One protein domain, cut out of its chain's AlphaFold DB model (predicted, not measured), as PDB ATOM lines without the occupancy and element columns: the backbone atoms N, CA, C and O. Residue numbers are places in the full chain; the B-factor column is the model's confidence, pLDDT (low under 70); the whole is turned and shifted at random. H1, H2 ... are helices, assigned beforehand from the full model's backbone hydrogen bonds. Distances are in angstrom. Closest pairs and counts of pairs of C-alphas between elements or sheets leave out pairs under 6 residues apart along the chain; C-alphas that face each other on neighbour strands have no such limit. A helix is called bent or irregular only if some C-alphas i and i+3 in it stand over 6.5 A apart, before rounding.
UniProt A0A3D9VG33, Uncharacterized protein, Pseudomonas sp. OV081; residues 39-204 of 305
ATOM      1  N   ALA A  39       4.794 -34.066  22.667       89.50
ATOM      2  CA  ALA A  39       6.253 -34.063  22.548       89.50
ATOM      3  C   ALA A  39       6.971 -33.191  23.607       89.50
ATOM      4  O   ALA A  39       7.947 -33.673  24.190       89.50
ATOM      5  N   PRO A  40       6.490 -31.977  23.956       89.38
ATOM      6  CA  PRO A  40       7.116 -31.168  25.007       89.38
ATOM      7  C   PRO A  40       7.060 -31.825  26.397       89.38
ATOM      8  O   PRO A  40       8.006 -31.722  27.176       89.38
ATOM      9  N   PHE A  41       5.979 -32.547  26.703       89.44
ATOM     10  CA  PHE A  41       5.796 -33.247  27.980       89.44
ATOM     11  C   PHE A  41       6.663 -34.505  28.062       89.44
ATOM     12  O   PHE A  41       7.252 -34.784  29.103       89.44
ATOM     13  N   SER A  42       6.805 -35.232  26.950       90.06
ATOM     14  CA  SER A  42       7.723 -36.371  26.836       90.06
ATOM     15  C   SER A  42       9.179 -35.953  27.085       90.06
ATOM     16  O   SER A  42       9.872 -36.600  27.880       90.06
ATOM     17  N   ALA A  43       9.612 -34.836  26.487       90.81
ATOM     18  CA  ALA A  43      10.944 -34.272  26.689       90.81
ATOM     19  C   ALA A  43      11.182 -33.819  28.143       90.81
ATOM     20  O   ALA A  43      12.270 -34.023  28.676       90.81
ATOM     21  N   ALA A  44      10.160 -33.265  28.804       89.50
ATOM     22  CA  ALA A  44      10.236 -32.857  30.207       89.50
ATOM     23  C   ALA A  44      10.199 -34.039  31.201       89.50
ATOM     24  O   ALA A  44      10.780 -33.959  32.284       89.50
ATOM     25  N   MET A  45       9.529 -35.144  30.855       89.06
ATOM     26  CA  MET A  45       9.338 -36.296  31.746       89.06
ATOM     27  C   MET A  45      10.614 -37.123  31.938       89.06
ATOM     28  O   MET A  45      10.894 -37.587  33.044       89.06
ATOM     29  N   PHE A  46      11.402 -37.312  30.876       87.69
ATOM     30  CA  PHE A  46      12.570 -38.195  30.920       87.69
ATOM     31  C   PHE A  46      13.627 -37.760  31.963       87.69
ATOM     32  O   PHE A  46      13.966 -38.580  32.820       87.69
ATOM     33  N   PRO A  47      14.064 -36.481  32.019       89.06
ATOM     34  CA  PRO A  47      15.006 -36.024  33.045       89.06
ATOM     35  C   PRO A  47      14.458 -36.140  34.475       89.06
ATOM     36  O   PRO A  47      15.217 -36.357  35.421       89.06
ATOM     37  N   LEU A  48      13.140 -35.993  34.655       83.62
ATOM     38  CA  LEU A  48      12.503 -36.144  35.966       83.62
ATOM     39  C   LEU A  48      12.561 -37.594  36.441       83.62
ATOM     40  O   LEU A  48      12.917 -37.832  37.594       83.62
ATOM     41  N   ILE A  49      12.281 -38.554  35.555       82.38
ATOM     42  CA  ILE A  49      12.397 -39.982  35.863       82.38
ATOM     43  C   ILE A  49      13.837 -40.337  36.238       82.38
ATOM     44  O   ILE A  49      14.041 -40.972  37.273       82.38
ATOM     45  N   GLU A  50      14.832 -39.894  35.465       84.94
ATOM     46  CA  GLU A  50      16.246 -40.150  35.776       84.94
ATOM     47  C   GLU A  50      16.635 -39.587  37.148       84.94
ATOM     48  O   GLU A  50      17.225 -40.291  37.974       84.94
ATOM     49  N   LYS A  51      16.241 -38.341  37.436       84.38
ATOM     50  CA  LYS A  51      16.503 -37.701  38.730       84.38
ATOM     51  C   LYS A  51      15.854 -38.467  39.884       84.38
ATOM     52  O   LYS A  51      16.474 -38.645  40.930       84.38
ATOM     53  N   THR A  52      14.623 -38.938  39.705       79.31
ATOM     54  CA  THR A  52      13.923 -39.742  40.712       79.31
ATOM     55  C   THR A  52      14.605 -41.093  40.922       79.31
ATOM     56  O   THR A  52      14.828 -41.492  42.062       79.31
ATOM     57  N   GLN A  53      15.010 -41.775  39.849       80.12
ATOM     58  CA  GLN A  53      15.759 -43.034  39.916       80.12
ATOM     59  C   GLN A  53      17.112 -42.890  40.619       80.12
ATOM     60  O   GLN A  53      17.523 -43.803  41.341       80.12
ATOM     61  N   GLN A  54      17.796 -41.762  40.423       80.62
ATOM     62  CA  GLN A  54      19.034 -41.449  41.125       80.62
ATOM     63  C   GLN A  54      18.785 -41.200  42.617       80.62
ATOM     64  O   GLN A  54      19.439 -41.832  43.442       80.62
ATOM     65  N   ALA A  55      17.809 -40.353  42.960       79.38
ATOM     66  CA  ALA A  55      17.478 -40.049  44.352       79.38
ATOM     67  C   ALA A  55      17.134 -41.316  45.157       79.38
ATOM     68  O   ALA A  55      17.577 -41.463  46.290       79.38
ATOM     69  N   MET A  56      16.420 -42.267  44.544       73.88
ATOM     70  CA  MET A  56      16.114 -43.566  45.159       73.88
ATOM     71  C   MET A  56      17.343 -44.446  45.376       73.88
ATOM     72  O   MET A  56      17.437 -45.154  46.372       73.88
ATOM     73  N   ALA A  57      18.293 -44.435  44.441       77.44
ATOM     74  CA  ALA A  57      19.531 -45.182  44.623       77.44
ATOM     75  C   ALA A  57      20.370 -44.591  45.769       77.44
ATOM     76  O   ALA A  57      20.969 -45.338  46.536       77.44
ATOM     77  N   GLU A  58      20.399 -43.264  45.896       81.44
ATOM     78  CA  GLU A  58      21.136 -42.557  46.947       81.44
ATOM     79  C   GLU A  58      20.514 -42.760  48.335       81.44
ATOM     80  O   GLU A  58      21.243 -42.971  49.303       81.44
ATOM     81  N   SER A  59      19.184 -42.749  48.441       73.38
ATOM     82  CA  SER A  59      18.475 -42.945  49.711       73.38
ATOM     83  C   SER A  59      18.549 -44.381  50.231       73.38
ATOM     84  O   SER A  59      18.610 -44.593  51.443       73.38
ATOM     85  N   MET A  60      18.587 -45.366  49.328       75.56
ATOM     86  CA  MET A  60      18.697 -46.784  49.679       75.56
ATOM     87  C   MET A  60      20.147 -47.237  49.897       75.56
ATOM     88  O   MET A  60      20.358 -48.272  50.523       75.56
ATOM     89  N   ALA A  61      21.146 -46.463  49.456       80.31
ATOM     90  CA  ALA A  61      22.566 -46.795  49.611       80.31
ATOM     91  C   ALA A  61      23.014 -47.137  51.054       80.31
ATOM     92  O   ALA A  61      23.873 -48.005  51.198       80.31
ATOM     93  N   PRO A  62      22.472 -46.522  52.129       81.25
ATOM     94  CA  PRO A  62      22.825 -46.880  53.506       81.25
ATOM     95  C   PRO A  62      22.217 -48.202  54.009       81.25
ATOM     96  O   PRO A  62      22.529 -48.621  55.123       81.25
ATOM     97  N   ILE A  63      21.306 -48.832  53.257       79.31
ATOM     98  CA  ILE A  63      20.623 -50.069  53.655       79.31
ATOM     99  C   ILE A  63      21.338 -51.251  52.997       79.31
ATOM    100  O   ILE A  63      21.089 -51.587  51.843       79.31
ATOM    101  N   GLU A  64      22.211 -51.917  53.748       74.25
ATOM    102  CA  GLU A  64      22.934 -53.106  53.281       74.25
ATOM    103  C   GLU A  64      22.028 -54.355  53.327       74.25
ATOM    104  O   GLU A  64      22.097 -55.163  54.252       74.25
ATOM    105  N   SER A  65      21.132 -54.507  52.343       83.38
ATOM    106  CA  SER A  65      20.245 -55.675  52.208       83.38
ATOM    107  C   SER A  65      20.022 -56.059  50.739       83.38
ATOM    108  O   SER A  65      19.713 -55.178  49.937       83.38
ATOM    109  N   PRO A  66      20.054 -57.359  50.370       83.44
ATOM    110  CA  PRO A  66      19.681 -57.813  49.024       83.44
ATOM    111  C   PRO A  66      18.275 -57.367  48.598       83.44
ATOM    112  O   PRO A  66      18.019 -57.103  47.426       83.44
ATOM    113  N   LEU A  67      17.357 -57.228  49.561       84.50
ATOM    114  CA  LEU A  67      15.998 -56.758  49.301       84.50
ATOM    115  C   LEU A  67      15.964 -55.266  48.924       84.50
ATOM    116  O   LEU A  67      15.099 -54.848  48.156       84.50
ATOM    117  N   ALA A  68      16.917 -54.461  49.410       82.31
ATOM    118  CA  ALA A  68      17.034 -53.051  49.037       82.31
ATOM    119  C   ALA A  68      17.439 -52.900  47.564       82.31
ATOM    120  O   ALA A  68      16.839 -52.100  46.844       82.31
ATOM    121  N   ASP A  69      18.382 -53.722  47.098       85.25
ATOM    122  CA  ASP A  69      18.785 -53.757  45.689       85.25
ATOM    123  C   ASP A  69      17.618 -54.168  44.779       85.25
ATOM    124  O   ASP A  69      17.390 -53.547  43.737       85.25
ATOM    125  N   ILE A  70      16.843 -55.177  45.195       87.12
ATOM    126  CA  ILE A  70      15.642 -55.625  44.473       87.12
ATOM    127  C   ILE A  70      14.607 -54.504  44.387       87.12
ATOM    128  O   ILE A  70      14.037 -54.295  43.313       87.12
ATOM    129  N   LEU A  71      14.372 -53.776  45.487       81.81
ATOM    130  CA  LEU A  71      13.441 -52.650  45.494       81.81
ATOM    131  C   LEU A  71      13.860 -51.610  44.457       81.81
ATOM    132  O   LEU A  71      13.101 -51.326  43.536       81.81
ATOM    133  N   VAL A  72      15.101 -51.123  44.552       82.25
ATOM    134  CA  VAL A  72      15.654 -50.098  43.653       82.25
ATOM    135  C   VAL A  72      15.567 -50.526  42.186       82.25
ATOM    136  O   VAL A  72      15.197 -49.720  41.328       82.25
ATOM    137  N   ASP A  73      15.906 -51.778  41.875       86.50
ATOM    138  CA  ASP A  73      15.847 -52.310  40.511       86.50
ATOM    139  C   ASP A  73      14.409 -52.371  39.974       86.50
ATOM    140  O   ASP A  73      14.131 -51.875  38.877       86.50
ATOM    141  N   LYS A  74      13.471 -52.917  40.756       85.06
ATOM    142  CA  LYS A  74      12.058 -53.003  40.363       85.06
ATOM    143  C   LYS A  74      11.443 -51.619  40.143       85.06
ATOM    144  O   LYS A  74      10.708 -51.431  39.174       85.06
ATOM    145  N   THR A  75      11.797 -50.630  40.956       79.19
ATOM    146  CA  THR A  75      11.311 -49.255  40.794       79.19
ATOM    147  C   THR A  75      11.844 -48.579  39.546       79.19
ATOM    148  O   THR A  75      11.097 -47.932  38.808       79.19
ATOM    149  N   LYS A  76      13.138 -48.752  39.265       84.25
ATOM    150  CA  LYS A  76      13.740 -48.250  38.027       84.25
ATOM    151  C   LYS A  76      13.048 -48.849  36.809       84.25
ATOM    152  O   LYS A  76      12.675 -48.109  35.900       84.25
ATOM    153  N   LYS A  77      12.815 -50.164  36.827       86.06
ATOM    154  CA  LYS A  77      12.088 -50.872  35.767       86.06
ATOM    155  C   LYS A  77      10.655 -50.378  35.612       86.06
ATOM    156  O   LYS A  77      10.219 -50.215  34.480       86.06
ATOM    157  N   LEU A  78       9.944 -50.109  36.709       83.50
ATOM    158  CA  LEU A  78       8.589 -49.560  36.659       83.50
ATOM    159  C   LEU A  78       8.564 -48.190  35.972       83.50
ATOM    160  O   LEU A  78       7.764 -47.983  35.070       83.50
ATOM    161  N   LEU A  79       9.442 -47.267  36.367       81.62
ATOM    162  CA  LEU A  79       9.468 -45.919  35.788       81.62
ATOM    163  C   LEU A  79       9.942 -45.901  34.327       81.62
ATOM    164  O   LEU A  79       9.575 -45.005  33.573       81.62
ATOM    165  N   ALA A  80      10.750 -46.884  33.926       83.56
ATOM    166  CA  ALA A  80      11.171 -47.075  32.541       83.56
ATOM    167  C   ALA A  80      10.160 -47.884  31.702       83.56
ATOM    168  O   ALA A  80      10.361 -48.050  30.498       83.56
ATOM    169  N   ASP A  81       9.097 -48.421  32.311       87.81
ATOM    170  CA  ASP A  81       8.085 -49.207  31.611       87.81
ATOM    171  C   ASP A  81       7.306 -48.319  30.635       87.81
ATOM    172  O   ASP A  81       6.848 -47.232  30.987       87.81
ATOM    173  N   LYS A  82       7.131 -48.791  29.397       85.44
ATOM    174  CA  LYS A  82       6.485 -48.007  28.340       85.44
ATOM    175  C   LYS A  82       5.049 -47.615  28.697       85.44
ATOM    176  O   LYS A  82       4.655 -46.497  28.386       85.44
ATOM    177  N   VAL A  83       4.284 -48.495  29.346       83.88
ATOM    178  CA  VAL A  83       2.894 -48.209  29.743       83.88
ATOM    179  C   VAL A  83       2.876 -47.094  30.781       83.88
ATOM    180  O   VAL A  83       2.130 -46.129  30.641       83.88
ATOM    181  N   VAL A  84       3.749 -47.192  31.786       81.56
ATOM    182  CA  VAL A  84       3.873 -46.194  32.857       81.56
ATOM    183  C   VAL A  84       4.338 -44.851  32.303       81.56
ATOM    184  O   VAL A  84       3.721 -43.824  32.575       81.56
ATOM    185  N   TYR A  85       5.392 -44.858  31.488       86.50
ATOM    186  CA  TYR A  85       5.936 -43.660  30.858       86.50
ATOM    187  C   TYR A  85       4.890 -42.941  30.003       86.50
ATOM    188  O   TYR A  85       4.716 -41.730  30.111       86.50
ATOM    189  N   GLN A  86       4.164 -43.687  29.174       86.94
ATOM    190  CA  GLN A  86       3.174 -43.112  28.273       86.94
ATOM    191  C   GLN A  86       1.979 -42.546  29.054       86.94
ATOM    192  O   GLN A  86       1.560 -41.423  28.787       86.94
ATOM    193  N   HIS A  87       1.539 -43.234  30.112       84.00
ATOM    194  CA  HIS A  87       0.501 -42.728  31.009       84.00
ATOM    195  C   HIS A  87       0.934 -41.460  31.767       84.00
ATOM    196  O   HIS A  87       0.146 -40.534  31.929       84.00
ATOM    197  N   LEU A  88       2.196 -41.375  32.207       84.25
ATOM    198  CA  LEU A  88       2.769 -40.171  32.823       84.25
ATOM    199  C   LEU A  88       2.735 -38.967  31.870       84.25
ATOM    200  O   LEU A  88       2.390 -37.860  32.285       84.25
ATOM    201  N   VAL A  89       3.071 -39.185  30.598       88.62
ATOM    202  CA  VAL A  89       3.001 -38.151  29.557       88.62
ATOM    203  C   VAL A  89       1.552 -37.731  29.299       88.62
ATOM    204  O   VAL A  89       1.274 -36.533  29.244       88.62
ATOM    205  N   ASP A  90       0.624 -38.686  29.211       85.88
ATOM    206  CA  ASP A  90      -0.801 -38.404  29.016       85.88
ATOM    207  C   ASP A  90      -1.399 -37.619  30.192       85.88
ATOM    208  O   ASP A  90      -2.090 -36.625  29.975       85.88
ATOM    209  N   MET A  91      -1.077 -37.986  31.437       81.31
ATOM    210  CA  MET A  91      -1.499 -37.235  32.626       81.31
ATOM    211  C   MET A  91      -0.994 -35.789  32.606       81.31
ATOM    212  O   MET A  91      -1.740 -34.875  32.957       81.31
ATOM    213  N   ALA A  92       0.263 -35.568  32.215       83.88
ATOM    214  CA  ALA A  92       0.834 -34.224  32.141       83.88
ATOM    215  C   ALA A  92       0.131 -33.381  31.066       83.88
ATOM    216  O   ALA A  92      -0.262 -32.241  31.317       83.88
ATOM    217  N   TYR A  93      -0.075 -33.968  29.887       86.38
ATOM    218  CA  TYR A  93      -0.732 -33.311  28.768       86.38
ATOM    219  C   TYR A  93      -2.193 -32.967  29.073       86.38
ATOM    220  O   TYR A  93      -2.607 -31.826  28.883       86.38
ATOM    221  N   GLU A  94      -2.976 -33.906  29.605       80.88
ATOM    222  CA  GLU A  94      -4.385 -33.650  29.915       80.88
ATOM    223  C   GLU A  94      -4.550 -32.644  31.063       80.88
ATOM    224  O   GLU A  94      -5.437 -31.796  30.999       80.88
ATOM    225  N   ARG A  95      -3.654 -32.638  32.061       77.00
ATOM    226  CA  ARG A  95      -3.644 -31.592  33.102       77.00
ATOM    227  C   ARG A  95      -3.397 -30.198  32.535       77.00
ATOM    228  O   ARG A  95      -4.099 -29.271  32.922       77.00
ATOM    229  N   SER A  96      -2.478 -30.053  31.578       81.69
ATOM    230  CA  SER A  96      -2.227 -28.744  30.953       81.69
ATOM    231  C   SER A  96      -3.442 -28.163  30.226       81.69
ATOM    232  O   SER A  96      -3.558 -26.949  30.099       81.69
ATOM    233  N   LYS A  97      -4.374 -29.014  29.775       79.56
ATOM    234  CA  LYS A  97      -5.615 -28.568  29.127       79.56
ATOM    235  C   LYS A  97      -6.664 -28.078  30.117       79.56
ATOM    236  O   LYS A  97      -7.535 -27.311  29.728       79.56
ATOM    237  N   ILE A  98      -6.629 -28.566  31.357       72.94
ATOM    238  CA  ILE A  98      -7.610 -28.215  32.393       72.94
ATOM    239  C   ILE A  98      -7.343 -26.806  32.925       72.94
ATOM    240  O   ILE A  98      -8.282 -26.053  33.161       72.94
ATOM    241  N   ASP A  99      -6.071 -26.453  33.090       66.00
ATOM    242  CA  ASP A  99      -5.673 -25.190  33.713       66.00
ATOM    243  C   ASP A  99      -5.687 -23.991  32.748       66.00
ATOM    244  O   ASP A  99      -5.456 -22.871  33.189       66.00
ATOM    245  N   ASP A 100      -5.950 -24.201  31.451       60.66
ATOM    246  CA  ASP A 100      -5.976 -23.167  30.395       60.66
ATOM    247  C   ASP A 100      -4.672 -22.330  30.293       60.66
ATOM    248  O   ASP A 100      -4.643 -21.238  29.726       60.66
ATOM    249  N   VAL A 101      -3.559 -22.852  30.834       55.34
ATOM    250  CA  VAL A 101      -2.218 -22.239  30.823       55.34
ATOM    251  C   VAL A 101      -1.243 -23.189  30.123       55.34
ATOM    252  O   VAL A 101      -0.763 -24.170  30.691       55.34
ATOM    253  N   SER A 102      -0.942 -22.914  28.852       55.62
ATOM    254  CA  SER A 102      -0.265 -23.856  27.949       55.62
ATOM    255  C   SER A 102       1.268 -23.759  27.883       55.62
ATOM    256  O   SER A 102       1.835 -24.138  26.860       55.62
ATOM    257  N   GLU A 103       1.974 -23.251  28.899       63.47
ATOM    258  CA  GLU A 103       3.402 -22.894  28.718       63.47
ATOM    259  C   GLU A 103       4.417 -23.577  29.650       63.47
ATOM    260  O   GLU A 103       5.613 -23.324  29.525       63.47
ATOM    261  N   GLU A 104       4.015 -24.523  30.512       84.12
ATOM    262  CA  GLU A 104       4.959 -25.162  31.450       84.12
ATOM    263  C   GLU A 104       4.952 -26.711  31.435       84.12
ATOM    264  O   GLU A 104       4.525 -27.349  32.402       84.12
ATOM    265  N   PRO A 105       5.488 -27.374  30.387       86.44
ATOM    266  CA  PRO A 105       5.549 -28.841  30.318       86.44
ATOM    267  C   PRO A 105       6.259 -29.497  31.512       86.44
ATOM    268  O   PRO A 105       5.840 -30.554  31.980       86.44
ATOM    269  N   GLU A 106       7.302 -28.860  32.054       86.69
ATOM    270  CA  GLU A 106       8.001 -29.343  33.252       86.69
ATOM    271  C   GLU A 106       7.138 -29.306  34.514       86.69
ATOM    272  O   GLU A 106       7.251 -30.193  35.363       86.69
ATOM    273  N   HIS A 107       6.297 -28.280  34.663       84.25
ATOM    274  CA  HIS A 107       5.384 -28.158  35.794       84.25
ATOM    275  C   HIS A 107       4.392 -29.321  35.791       84.25
ATOM    276  O   HIS A 107       4.268 -30.047  36.781       84.25
ATOM    277  N   TYR A 108       3.762 -29.570  34.643       83.12
ATOM    278  CA  TYR A 108       2.800 -30.656  34.482       83.12
ATOM    279  C   TYR A 108       3.438 -32.040  34.534       83.12
ATOM    280  O   TYR A 108       2.843 -32.954  35.098       83.12
ATOM    281  N   ALA A 109       4.666 -32.206  34.039       82.62
ATOM    282  CA  ALA A 109       5.410 -33.452  34.195       82.62
ATOM    283  C   ALA A 109       5.721 -33.749  35.677       82.62
ATOM    284  O   ALA A 109       5.529 -34.878  36.133       82.62
ATOM    285  N   LYS A 110       6.106 -32.732  36.466       79.81
ATOM    286  CA  LYS A 110       6.270 -32.861  37.928       79.81
ATOM    287  C   LYS A 110       4.950 -33.208  38.612       79.81
ATOM    288  O   LYS A 110       4.929 -34.096  39.464       79.81
ATOM    289  N   GLN A 111       3.853 -32.550  38.233       76.19
ATOM    290  CA  GLN A 111       2.529 -32.874  38.762       76.19
ATOM    291  C   GLN A 111       2.093 -34.295  38.398       76.19
ATOM    292  O   GLN A 111       1.537 -34.981  39.245       76.19
ATOM    293  N   ALA A 112       2.346 -34.753  37.172       77.75
ATOM    294  CA  ALA A 112       2.008 -36.099  36.729       77.75
ATOM    295  C   ALA A 112       2.821 -37.158  37.477       77.75
ATOM    296  O   ALA A 112       2.255 -38.157  37.904       77.75
ATOM    297  N   LEU A 113       4.112 -36.922  37.728       74.94
ATOM    298  CA  LEU A 113       4.926 -37.808  38.562       74.94
ATOM    299  C   LEU A 113       4.450 -37.819  40.028       74.94
ATOM    300  O   LEU A 113       4.405 -38.872  40.661       74.94
ATOM    301  N   ALA A 114       4.036 -36.667  40.565       69.75
ATOM    302  CA  ALA A 114       3.433 -36.577  41.895       69.75
ATOM    303  C   ALA A 114       2.066 -37.281  41.962       69.75
ATOM    304  O   ALA A 114       1.785 -37.993  42.924       69.75
ATOM    305  N   ALA A 115       1.238 -37.129  40.928       68.19
ATOM    306  CA  ALA A 115      -0.058 -37.784  40.793       68.19
ATOM    307  C   ALA A 115       0.090 -39.290  40.577       68.19
ATOM    308  O   ALA A 115      -0.703 -40.054  41.112       68.19
ATOM    309  N   PHE A 116       1.124 -39.731  39.861       72.56
ATOM    310  CA  PHE A 116       1.497 -41.134  39.757       72.56
ATOM    311  C   PHE A 116       1.853 -41.672  41.133       72.56
ATOM    312  O   PHE A 116       1.197 -42.601  41.583       72.56
ATOM    313  N   ASN A 117       2.778 -41.022  41.850       63.75
ATOM    314  CA  ASN A 117       3.122 -41.390  43.224       63.75
ATOM    315  C   ASN A 117       1.890 -41.457  44.129       63.75
ATOM    316  O   ASN A 117       1.786 -42.399  44.905       63.75
ATOM    317  N   ALA A 118       0.950 -40.515  44.006       58.62
ATOM    318  CA  ALA A 118      -0.323 -40.545  44.721       58.62
ATOM    319  C   ALA A 118      -1.212 -41.721  44.283       58.62
ATOM    320  O   ALA A 118      -1.733 -42.432  45.135       58.62
ATOM    321  N   SER A 119      -1.323 -41.984  42.980       59.97
ATOM    322  CA  SER A 119      -2.099 -43.090  42.404       59.97
ATOM    323  C   SER A 119      -1.555 -44.449  42.827       59.97
ATOM    324  O   SER A 119      -2.336 -45.352  43.102       59.97
ATOM    325  N   LEU A 120      -0.235 -44.584  42.994       56.50
ATOM    326  CA  LEU A 120       0.358 -45.803  43.541       56.50
ATOM    327  C   LEU A 120      -0.114 -46.087  44.977       56.50
ATOM    328  O   LEU A 120      -0.170 -47.243  45.402       56.50
ATOM    329  N   ARG A 121      -0.517 -45.049  45.722       53.25
ATOM    330  CA  ARG A 121      -1.132 -45.180  47.053       53.25
ATOM    331  C   ARG A 121      -2.604 -45.602  46.979       53.25
ATOM    332  O   ARG A 121      -3.153 -46.006  47.996       53.25
ATOM    333  N   LEU A 122      -3.232 -45.519  45.805       49.84
ATOM    334  CA  LEU A 122      -4.658 -45.771  45.552       49.84
ATOM    335  C   LEU A 122      -4.925 -47.110  44.829       49.84
ATOM    336  O   LEU A 122      -6.063 -47.398  44.465       49.84
ATOM    337  N   THR A 123      -3.907 -47.966  44.675       49.28
ATOM    338  CA  THR A 123      -3.950 -49.241  43.925       49.28
ATOM    339  C   THR A 123      -4.660 -50.478  44.557       49.28
ATOM    340  O   THR A 123      -4.558 -51.551  43.964       49.28
ATOM    341  N   PRO A 124      -5.390 -50.463  45.702       45.53
ATOM    342  CA  PRO A 124      -5.993 -51.699  46.238       45.53
ATOM    343  C   PRO A 124      -7.029 -52.399  45.347       45.53
ATOM    344  O   PRO A 124      -7.188 -53.613  45.431       45.53
ATOM    345  N   GLY A 125      -7.743 -51.656  44.495       47.78
ATOM    346  CA  GLY A 125      -8.929 -52.161  43.789       47.78
ATOM    347  C   GLY A 125      -8.672 -53.139  42.637       47.78
ATOM    348  O   GLY A 125      -9.633 -53.642  42.063       47.78
ATOM    349  N   VAL A 126      -7.409 -53.400  42.279       52.91
ATOM    350  CA  VAL A 126      -7.030 -54.152  41.059       52.91
ATOM    351  C   VAL A 126      -6.294 -55.465  41.368       52.91
ATOM    352  O   VAL A 126      -5.913 -56.202  40.459       52.91
ATOM    353  N   MET A 127      -6.089 -55.775  42.653       56.66
ATOM    354  CA  MET A 127      -5.368 -56.967  43.101       56.66
ATOM    355  C   MET A 127      -6.302 -58.165  43.299       56.66
ATOM    356  O   MET A 127      -7.366 -58.061  43.907       56.66
ATOM    357  N   GLY A 128      -5.863 -59.342  42.846       53.59
ATOM    358  CA  GLY A 128      -6.523 -60.605  43.178       53.59
ATOM    359  C   GLY A 128      -6.391 -60.958  44.666       53.59
ATOM    360  O   GLY A 128      -5.505 -60.473  45.367       53.59
ATOM    361  N   ARG A 129      -7.240 -61.865  45.163       52.34
ATOM    362  CA  ARG A 129      -7.231 -62.300  46.574       52.34
ATOM    363  C   ARG A 129      -5.851 -62.766  47.088       52.34
ATOM    364  O   ARG A 129      -5.499 -62.367  48.196       52.34
ATOM    365  N   PRO A 130      -5.053 -63.561  46.343       62.00
ATOM    366  CA  PRO A 130      -3.709 -63.942  46.789       62.00
ATOM    367  C   PRO A 130      -2.762 -62.741  46.920       62.00
ATOM    368  O   PRO A 130      -2.090 -62.609  47.941       62.00
ATOM    369  N   ALA A 131      -2.793 -61.829  45.946       62.72
ATOM    370  CA  ALA A 131      -2.003 -60.600  45.946       62.72
ATOM    371  C   ALA A 131      -2.330 -59.699  47.143       62.72
ATOM    372  O   ALA A 131      -1.439 -59.235  47.853       62.72
ATOM    373  N   LEU A 132      -3.621 -59.544  47.445       57.41
ATOM    374  CA  LEU A 132      -4.082 -58.823  48.632       57.41
ATOM    375  C   LEU A 132      -3.560 -59.450  49.932       57.41
ATOM    376  O   LEU A 132      -3.160 -58.737  50.851       57.41
ATOM    377  N   MET A 133      -3.536 -60.783  50.023       59.62
ATOM    378  CA  MET A 133      -3.017 -61.479  51.203       59.62
ATOM    379  C   MET A 133      -1.502 -61.305  51.365       59.62
ATOM    380  O   MET A 133      -1.043 -61.089  52.487       59.62
ATOM    381  N   ASN A 134      -0.726 -61.380  50.280       66.44
ATOM    382  CA  ASN A 134       0.725 -61.162  50.317       66.44
ATOM    383  C   ASN A 134       1.053 -59.728  50.726       66.44
ATOM    384  O   ASN A 134       1.865 -59.510  51.627       66.44
ATOM    385  N   ARG A 135       0.326 -58.764  50.157       64.19
ATOM    386  CA  ARG A 135       0.418 -57.360  50.549       64.19
ATOM    387  C   ARG A 135       0.103 -57.166  52.030       64.19
ATOM    388  O   ARG A 135       0.888 -56.559  52.745       64.19
ATOM    389  N   ALA A 136      -0.979 -57.749  52.543       60.75
ATOM    390  CA  ALA A 136      -1.326 -57.645  53.964       60.75
ATOM    391  C   ALA A 136      -0.248 -58.227  54.903       60.75
ATOM    392  O   ALA A 136       0.030 -57.646  55.955       60.75
ATOM    393  N   LYS A 137       0.381 -59.353  54.533       64.62
ATOM    394  CA  LYS A 137       1.488 -59.951  55.305       64.62
ATOM    395  C   LYS A 137       2.694 -59.023  55.370       64.62
ATOM    396  O   LYS A 137       3.216 -58.769  56.451       64.62
ATOM    397  N   LEU A 138       3.095 -58.491  54.225       71.81
ATOM    398  CA  LEU A 138       4.186 -57.540  54.103       71.81
ATOM    399  C   LEU A 138       3.943 -56.278  54.939       71.81
ATOM    400  O   LEU A 138       4.801 -55.906  55.734       71.81
ATOM    401  N   LEU A 139       2.746 -55.682  54.857       67.06
ATOM    402  CA  LEU A 139       2.367 -54.536  55.695       67.06
ATOM    403  C   LEU A 139       2.491 -54.875  57.189       67.06
ATOM    404  O   LEU A 139       2.996 -54.073  57.971       67.06
ATOM    405  N   SER A 140       2.098 -56.084  57.602       64.94
ATOM    406  CA  SER A 140       2.290 -56.534  58.984       64.94
ATOM    407  C   SER A 140       3.771 -56.587  59.379       64.94
ATOM    408  O   SER A 140       4.123 -56.126  60.462       64.94
ATOM    409  N   GLN A 141       4.649 -57.100  58.513       73.75
ATOM    410  CA  GLN A 141       6.090 -57.174  58.792       73.75
ATOM    411  C   GLN A 141       6.733 -55.777  58.862       73.75
ATOM    412  O   GLN A 141       7.521 -55.498  59.768       73.75
ATOM    413  N   VAL A 142       6.327 -54.854  57.982       71.44
ATOM    414  CA  VAL A 142       6.740 -53.439  58.027       71.44
ATOM    415  C   VAL A 142       6.275 -52.764  59.318       71.44
ATOM    416  O   VAL A 142       7.056 -52.074  59.983       71.44
ATOM    417  N   SER A 143       5.020 -52.997  59.713       66.38
ATOM    418  CA  SER A 143       4.465 -52.515  60.983       66.38
ATOM    419  C   SER A 143       5.309 -52.977  62.165       66.38
ATOM    420  O   SER A 143       5.662 -52.178  63.038       66.38
ATOM    421  N   ASP A 144       5.644 -54.265  62.195       70.94
ATOM    422  CA  ASP A 144       6.427 -54.863  63.270       70.94
ATOM    423  C   ASP A 144       7.847 -54.296  63.311       70.94
ATOM    424  O   ASP A 144       8.358 -54.010  64.399       70.94
ATOM    425  N   TYR A 145       8.474 -54.070  62.152       75.62
ATOM    426  CA  TYR A 145       9.780 -53.422  62.074       75.62
ATOM    427  C   TYR A 145       9.757 -52.035  62.724       75.62
ATOM    428  O   TYR A 145      10.563 -51.759  63.617       75.62
ATOM    429  N   TYR A 146       8.845 -51.153  62.311       69.50
ATOM    430  CA  TYR A 146       8.798 -49.786  62.836       69.50
ATOM    431  C   TYR A 146       8.367 -49.746  64.299       69.50
ATOM    432  O   TYR A 146       8.933 -48.979  65.076       69.50
ATOM    433  N   SER A 147       7.441 -50.617  64.703       65.06
ATOM    434  CA  SER A 147       7.025 -50.745  66.103       65.06
ATOM    435  C   SER A 147       8.185 -51.133  67.021       65.06
ATOM    436  O   SER A 147       8.202 -50.725  68.179       65.06
ATOM    437  N   LYS A 148       9.165 -51.899  66.522       74.62
ATOM    438  CA  LYS A 148      10.363 -52.291  67.279       74.62
ATOM    439  C   LYS A 148      11.467 -51.235  67.221       74.62
ATOM    440  O   LYS A 148      12.069 -50.926  68.242       74.62
ATOM    441  N   ASN A 149      11.742 -50.697  66.034       72.62
ATOM    442  CA  ASN A 149      12.954 -49.914  65.783       72.62
ATOM    443  C   ASN A 149      12.738 -48.400  65.868       72.62
ATOM    444  O   ASN A 149      13.653 -47.670  66.245       72.62
ATOM    445  N   LYS A 150      11.549 -47.903  65.506       66.19
ATOM    446  CA  LYS A 150      11.216 -46.469  65.528       66.19
ATOM    447  C   LYS A 150       9.726 -46.254  65.858       66.19
ATOM    448  O   LYS A 150       8.976 -45.820  64.986       66.19
ATOM    449  N   PRO A 151       9.278 -46.490  67.107       60.28
ATOM    450  CA  PRO A 151       7.858 -46.414  67.481       60.28
ATOM    451  C   PRO A 151       7.216 -45.036  67.253       60.28
ATOM    452  O   PRO A 151       6.016 -44.933  67.020       60.28
ATOM    453  N   SER A 152       8.005 -43.955  67.279       54.59
ATOM    454  CA  SER A 152       7.546 -42.599  66.936       54.59
ATOM    455  C   SER A 152       7.129 -42.463  65.468       54.59
ATOM    456  O   SER A 152       6.288 -41.624  65.139       54.59
ATOM    457  N   MET A 153       7.659 -43.328  64.600       50.19
ATOM    458  CA  MET A 153       7.265 -43.434  63.203       50.19
ATOM    459  C   MET A 153       5.936 -44.175  63.038       50.19
ATOM    460  O   MET A 153       5.421 -44.134  61.940       50.19
ATOM    461  N   CYS A 154       5.293 -44.746  64.074       46.75
ATOM    462  CA  CYS A 154       3.919 -45.289  63.969       46.75
ATOM    463  C   CYS A 154       2.919 -44.295  63.346       46.75
ATOM    464  O   CYS A 154       1.955 -44.695  62.707       46.75
ATOM    465  N   ARG A 155       3.137 -42.985  63.534       41.66
ATOM    466  CA  ARG A 155       2.299 -41.913  62.963       41.66
ATOM    467  C   ARG A 155       2.680 -41.526  61.527       41.66
ATOM    468  O   ARG A 155       1.950 -40.768  60.898       41.66
ATOM    469  N   TYR A 156       3.822 -42.017  61.050       41.03
ATOM    470  CA  TYR A 156       4.485 -41.647  59.797       41.03
ATOM    471  C   TYR A 156       4.957 -42.868  58.989       41.03
ATOM    472  O   TYR A 156       5.705 -42.684  58.029       41.03
ATOM    473  N   ILE A 157       4.560 -44.097  59.368       44.75
ATOM    474  CA  ILE A 157       4.806 -45.313  58.576       44.75
ATOM    475  C   ILE A 157       4.307 -44.983  57.183       44.75
ATOM    476  O   ILE A 157       3.207 -44.422  57.120       44.75
ATOM    477  N   PRO A 158       5.137 -45.188  56.137       42.59
ATOM    478  CA  PRO A 158       5.065 -44.432  54.904       42.59
ATOM    479  C   PRO A 158       3.620 -44.158  54.535       42.59
ATOM    480  O   PRO A 158       2.829 -45.080  54.342       42.59
ATOM    481  N   ALA A 159       3.281 -42.870  54.474       40.19
ATOM    482  CA  ALA A 159       2.006 -42.322  54.005       40.19
ATOM    483  C   ALA A 159       1.716 -42.673  52.522       40.19
ATOM    484  O   ALA A 159       0.956 -41.997  51.831       40.19
ATOM    485  N   ASP A 160       2.388 -43.712  52.039       45.78
ATOM    486  CA  ASP A 160       2.857 -44.004  50.708       45.78
ATOM    487  C   ASP A 160       2.869 -45.536  50.630       45.78
ATOM    488  O   ASP A 160       3.897 -46.190  50.773       45.78
ATOM    489  N   PHE A 161       1.690 -46.127  50.444       48.19
ATOM    490  CA  PHE A 161       1.499 -47.581  50.310       48.19
ATOM    491  C   PHE A 161       2.000 -48.142  48.970       48.19
ATOM    492  O   PHE A 161       1.667 -49.268  48.607       48.19
ATOM    493  N   SER A 162       2.772 -47.342  48.235       57.19
ATOM    494  CA  SER A 162       3.577 -47.804  47.118       57.19
ATOM    495  C   SER A 162       4.955 -48.134  47.640       57.19
ATOM    496  O   SER A 162       5.799 -47.245  47.789       57.19
ATOM    497  N   MET A 163       5.187 -49.409  47.939       57.62
ATOM    498  CA  MET A 163       6.508 -49.801  48.406       57.62
ATOM    499  C   MET A 163       7.562 -49.545  47.338       57.62
ATOM    500  O   MET A 163       8.679 -49.153  47.664       57.62
ATOM    501  N   VAL A 164       7.167 -49.694  46.070       58.91
ATOM    502  CA  VAL A 164       8.019 -49.493  44.902       58.91
ATOM    503  C   VAL A 164       8.626 -48.086  44.900       58.91
ATOM    504  O   VAL A 164       9.805 -47.950  44.629       58.91
ATOM    505  N   MET A 165       7.909 -47.035  45.294       52.78
ATOM    506  CA  MET A 165       8.459 -45.666  45.295       52.78
ATOM    507  C   MET A 165       8.851 -45.145  46.683       52.78
ATOM    508  O   MET A 165       9.161 -43.962  46.823       52.78
ATOM    509  N   SER A 166       8.829 -45.980  47.725       57.84
ATOM    510  CA  SER A 166       9.109 -45.522  49.087       57.84
ATOM    511  C   SER A 166      10.615 -45.332  49.301       57.84
ATOM    512  O   SER A 166      11.323 -46.233  49.749       57.84
ATOM    513  N   VAL A 167      11.076 -44.127  48.956       46.91
ATOM    514  CA  VAL A 167      12.480 -43.686  48.886       46.91
ATOM    515  C   VAL A 167      13.254 -43.920  50.196       46.91
ATOM    516  O   VAL A 167      14.442 -44.210  50.142       46.91
ATOM    517  N   ASP A 168      12.599 -43.898  51.360       54.47
ATOM    518  CA  ASP A 168      13.251 -43.949  52.680       54.47
ATOM    519  C   ASP A 168      12.824 -45.175  53.507       54.47
ATOM    520  O   ASP A 168      12.271 -45.045  54.606       54.47
ATOM    521  N   SER A 169      13.054 -46.384  52.987       65.12
ATOM    522  CA  SER A 169      12.476 -47.626  53.526       65.12
ATOM    523  C   SER A 169      13.475 -48.546  54.253       65.12
ATOM    524  O   SER A 169      13.764 -49.646  53.784       65.12
ATOM    525  N   PRO A 170      13.978 -48.191  55.456       68.12
ATOM    526  CA  PRO A 170      14.885 -49.047  56.230       68.12
ATOM    527  C   PRO A 170      14.213 -50.324  56.761       68.12
ATOM    528  O   PRO A 170      14.892 -51.218  57.264       68.12
ATOM    529  N   TRP A 171      12.884 -50.428  56.645       72.88
ATOM    530  CA  TRP A 171      12.112 -51.606  57.038       72.88
ATOM    531  C   TRP A 171      12.428 -52.844  56.206       72.88
ATOM    532  O   TRP A 171      12.178 -53.954  56.665       72.88
ATOM    533  N   VAL A 172      13.023 -52.666  55.025       75.19
ATOM    534  CA  VAL A 172      13.365 -53.740  54.089       75.19
ATOM    535  C   VAL A 172      14.289 -54.793  54.723       75.19
ATOM    536  O   VAL A 172      14.230 -55.959  54.361       75.19
ATOM    537  N   ALA A 173      15.089 -54.432  55.733       74.88
ATOM    538  CA  ALA A 173      15.927 -55.382  56.473       74.88
ATOM    539  C   ALA A 173      15.149 -56.309  57.437       74.88
ATOM    540  O   ALA A 173      15.716 -57.272  57.947       74.88
ATOM    541  N   GLY A 174      13.882 -56.007  57.737       73.38
ATOM    542  CA  GLY A 174      13.047 -56.746  58.690       73.38
ATOM    543  C   GLY A 174      11.934 -57.581  58.058       73.38
ATOM    544  O   GLY A 174      11.036 -58.003  58.784       73.38
ATOM    545  N   VAL A 175      11.963 -57.767  56.737       77.50
ATOM    546  CA  VAL A 175      10.918 -58.445  55.958       77.50
ATOM    547  C   VAL A 175      11.459 -59.750  55.376       77.50
ATOM    548  O   VAL A 175      12.626 -59.838  54.998       77.50
ATOM    549  N   GLU A 176      10.606 -60.768  55.318       85.75
ATOM    550  CA  GLU A 176      10.906 -62.057  54.693       85.75
ATOM    551  C   GLU A 176      10.985 -61.919  53.162       85.75
ATOM    552  O   GLU A 176      10.137 -61.288  52.527       85.75
ATOM    553  N   GLU A 177      12.016 -62.510  52.557       86.25
ATOM    554  CA  GLU A 177      12.343 -62.339  51.134       86.25
ATOM    555  C   GLU A 177      11.240 -62.826  50.181       86.25
ATOM    556  O   GLU A 177      10.981 -62.192  49.156       86.25
ATOM    557  N   ASP A 178      10.578 -63.936  50.496       86.75
ATOM    558  CA  ASP A 178       9.508 -64.519  49.683       86.75
ATOM    559  C   ASP A 178       8.247 -63.643  49.696       86.75
ATOM    560  O   ASP A 178       7.696 -63.320  48.641       86.75
ATOM    561  N   VAL A 179       7.840 -63.193  50.886       78.75
ATOM    562  CA  VAL A 179       6.718 -62.265  51.080       78.75
ATOM    563  C   VAL A 179       6.996 -60.939  50.374       78.75
ATOM    564  O   VAL A 179       6.115 -60.404  49.700       78.75
ATOM    565  N   PHE A 180       8.225 -60.434  50.485       82.81
ATOM    566  CA  PHE A 180       8.666 -59.201  49.845       82.81
ATOM    567  C   PHE A 180       8.600 -59.275  48.317       82.81
ATOM    568  O   PHE A 180       7.969 -58.428  47.685       82.81
ATOM    569  N   ASN A 181       9.230 -60.289  47.717       84.81
ATOM    570  CA  ASN A 181       9.306 -60.412  46.263       84.81
ATOM    571  C   ASN A 181       7.923 -60.579  45.636       84.81
ATOM    572  O   ASN A 181       7.591 -59.858  44.694       84.81
ATOM    573  N   GLN A 182       7.109 -61.482  46.188       82.75
ATOM    574  CA  GLN A 182       5.788 -61.759  45.636       82.75
ATOM    575  C   GLN A 182       4.883 -60.530  45.725       82.75
ATOM    576  O   GLN A 182       4.233 -60.176  44.746       82.75
ATOM    577  N   ALA A 183       4.875 -59.838  46.863       74.94
ATOM    578  CA  ALA A 183       4.030 -58.665  47.020       74.94
ATOM    579  C   ALA A 183       4.491 -57.473  46.161       74.94
ATOM    580  O   ALA A 183       3.647 -56.714  45.691       74.94
ATOM    581  N   LEU A 184       5.796 -57.320  45.903       78.62
ATOM    582  CA  LEU A 184       6.290 -56.318  44.952       78.62
ATOM    583  C   LEU A 184       5.862 -56.619  43.514       78.62
ATOM    584  O   LEU A 184       5.496 -55.700  42.785       78.62
ATOM    585  N   ASP A 185       5.904 -57.883  43.098       82.81
ATOM    586  CA  ASP A 185       5.422 -58.278  41.772       82.81
ATOM    587  C   ASP A 185       3.914 -58.074  41.632       82.81
ATOM    588  O   ASP A 185       3.454 -57.519  40.631       82.81
ATOM    589  N   ASP A 186       3.162 -58.429  42.672       76.38
ATOM    590  CA  ASP A 186       1.722 -58.210  42.754       76.38
ATOM    591  C   ASP A 186       1.372 -56.704  42.682       76.38
ATOM    592  O   ASP A 186       0.424 -56.311  41.995       76.38
ATOM    593  N   GLU A 187       2.156 -55.838  43.339       73.31
ATOM    594  CA  GLU A 187       2.022 -54.377  43.245       73.31
ATOM    595  C   GLU A 187       2.307 -53.866  41.831       73.31
ATOM    596  O   GLU A 187       1.531 -53.069  41.300       73.31
ATOM    597  N   ILE A 188       3.376 -54.337  41.189       78.00
ATOM    598  CA  ILE A 188       3.738 -53.923  39.826       78.00
ATOM    599  C   ILE A 188       2.663 -54.309  38.815       78.00
ATOM    600  O   ILE A 188       2.290 -53.482  37.980       78.00
ATOM    601  N   ASP A 189       2.144 -55.531  38.892       77.25
ATOM    602  CA  ASP A 189       1.075 -55.985  38.005       77.25
ATOM    603  C   ASP A 189      -0.207 -55.164  38.210       77.25
ATOM    604  O   ASP A 189      -0.787 -54.655  37.248       77.25
ATOM    605  N   ALA A 190      -0.606 -54.928  39.465       71.25
ATOM    606  CA  ALA A 190      -1.772 -54.104  39.780       71.25
ATOM    607  C   ALA A 190      -1.632 -52.665  39.253       71.25
ATOM    608  O   ALA A 190      -2.581 -52.127  38.677       71.25
ATOM    609  N   MET A 191      -0.443 -52.063  39.380       71.94
ATOM    610  CA  MET A 191      -0.160 -50.722  38.856       71.94
ATOM    611  C   MET A 191      -0.302 -50.672  37.335       71.94
ATOM    612  O   MET A 191      -0.966 -49.782  36.808       71.94
ATOM    613  N   LYS A 192       0.270 -51.638  36.611       74.12
ATOM    614  CA  LYS A 192       0.162 -51.677  35.145       74.12
ATOM    615  C   LYS A 192      -1.280 -51.858  34.685       74.12
ATOM    616  O   LYS A 192      -1.713 -51.168  33.767       74.12
ATOM    617  N   ARG A 193      -2.037 -52.743  35.342       70.19
ATOM    618  CA  ARG A 193      -3.458 -52.975  35.040       70.19
ATOM    619  C   ARG A 193      -4.311 -51.738  35.289       70.19
ATOM    620  O   ARG A 193      -5.171 -51.432  34.470       70.19
ATOM    621  N   MET A 194      -4.049 -51.021  36.382       66.94
ATOM    622  CA  MET A 194      -4.712 -49.753  36.677       66.94
ATOM    623  C   MET A 194      -4.478 -48.749  35.544       66.94
ATOM    624  O   MET A 194      -5.440 -48.268  34.957       66.94
ATOM    625  N   LEU A 195      -3.213 -48.498  35.194       68.94
ATOM    626  CA  LEU A 195      -2.836 -47.489  34.198       68.94
ATOM    627  C   LEU A 195      -3.280 -47.839  32.771       68.94
ATOM    628  O   LEU A 195      -3.539 -46.942  31.973       68.94
ATOM    629  N   ALA A 196      -3.368 -49.129  32.438       65.94
ATOM    630  CA  ALA A 196      -3.833 -49.582  31.130       65.94
ATOM    631  C   ALA A 196      -5.345 -49.367  30.919       65.94
ATOM    632  O   ALA A 196      -5.790 -49.301  29.775       65.94
ATOM    633  N   GLY A 197      -6.130 -49.279  32.000       57.44
ATOM    634  CA  GLY A 197      -7.588 -49.125  31.955       57.44
ATOM    635  C   GLY A 197      -8.121 -47.790  32.484       57.44
ATOM    636  O   GLY A 197      -9.324 -47.549  32.388       57.44
ATOM    637  N   SER A 198      -7.274 -46.932  33.063       58.53
ATOM    638  CA  SER A 198      -7.696 -45.670  33.674       58.53
ATOM    639  C   SER A 198      -7.621 -44.489  32.709       58.53
ATOM    640  O   SER A 198      -6.703 -44.367  31.899       58.53
ATOM    641  N   LEU A 199      -8.576 -43.566  32.841       54.38
ATOM    642  CA  LEU A 199      -8.460 -42.247  32.227       54.38
ATOM    643  C   LEU A 199      -7.317 -41.465  32.909       54.38
ATOM    644  O   LEU A 199      -7.150 -41.593  34.122       54.38
ATOM    645  N   PRO A 200      -6.574 -40.616  32.179       55.41
ATOM    646  CA  PRO A 200      -5.421 -39.854  32.691       55.41
ATOM    647  C   PRO A 200      -5.793 -38.736  33.689       55.41
ATOM    648  O   PRO A 200      -4.957 -37.908  34.056       55.41
ATOM    649  N   TYR A 201      -7.045 -38.683  34.149       55.50
ATOM    650  CA  TYR A 201      -7.476 -37.751  35.181       55.50
ATOM    651  C   TYR A 201      -7.024 -38.278  36.542       55.50
ATOM    652  O   TYR A 201      -7.593 -39.223  37.084       55.50
ATOM    653  N   GLY A 202      -5.994 -37.653  37.111       50.88
ATOM    654  CA  GLY A 202      -5.668 -37.867  38.517       50.88
ATOM    655  C   GLY A 202      -6.876 -37.482  39.369       50.88
ATOM    656  O   GLY A 202      -7.288 -36.324  39.354       50.88
ATOM    657  N   ILE A 203      -7.458 -38.450  40.075       46.03
ATOM    658  CA  ILE A 203      -8.589 -38.216  40.972       46.03
ATOM    659  C   ILE A 203      -8.140 -37.224  42.057       46.03
ATOM    660  O   ILE A 203      -7.122 -37.427  42.714       46.03
ATOM    661  N   ASN A 204      -8.894 -36.139  42.218       42.28
ATOM    662  CA  ASN A 204      -8.751 -35.190  43.317       42.28
ATOM    663  C   ASN A 204      -9.160 -35.859  44.649       42.28
ATOM    664  O   ASN A 204     -10.214 -36.496  44.727       42.28
TER     665      ASN A 204
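This is residues 39 to 204 of the 305 residues of an uncharacterized protein of Pseudomonas sp. OV081 (UniProt A0A3D9VG33). Three nearly aligned helices, the hairpin H1 and H2 and then H9, form one side; H3 and H4 cross each other near H1's first residues and H9's last, while H6 crosses H9 toward the other end, where short H7 and H8 pack on it. The 166 printed residues hold nine named helices, H1 to H9 in order, and no named strand: all helix, compact, radius of gyration of the C-alphas 16.5 A, spans 50 by 34 by 28 A.

Find C-alpha 39 at (6.253, -34.063, 22.548); from there H1, residues 39 to 60, runs 32.4 A. Next come H2, residues 66 to 79, 20.5 A; H3, 82 to 98, 24.6 A; H4, 105 to 120, 22.1 A; H5, 123 to 126; H6, 129 to 149, 30.5 A; H7, 151 to 155; and H8, 170 to 174. H7 is only just irregular: C-alphas 152 and 155 are 6.6 A apart. H9, residues 177 to 197, runs 30.7 A to C-alpha 197 at (-7.588, -49.125, 31.955).

Start at H1: it forms a hairpin with H2 at a shallow tilt of 6 degrees, closest C-alphas Gln 53 and Lys 76, 5.9 A. H3 and H4 touch at a steep tilt of 61 degrees, closest C-alphas Ala 92 and Tyr 108, 4.7 A. The hub H9 touches H2, H3, H5 and H6, H2 only just, with 3 pairs of C-alphas within 8 A. Every O i to N i+4 pair is within hydrogen-bond range in H2, H3, H4, H6 and H9; in H1 16 of 18 are, in H7 and H8 0 of 1, each with 1 of 2 O i to N i+3 pairs; H5 is too short.

The farthest C-alphas, Asp 100 and Lys 148, are 49.8 A apart. The printed part has no cut; the H7 to H8 link is long. Mean pLDDT of the printed part is 71.6, with 65 residues under 70, among them 150 to 170.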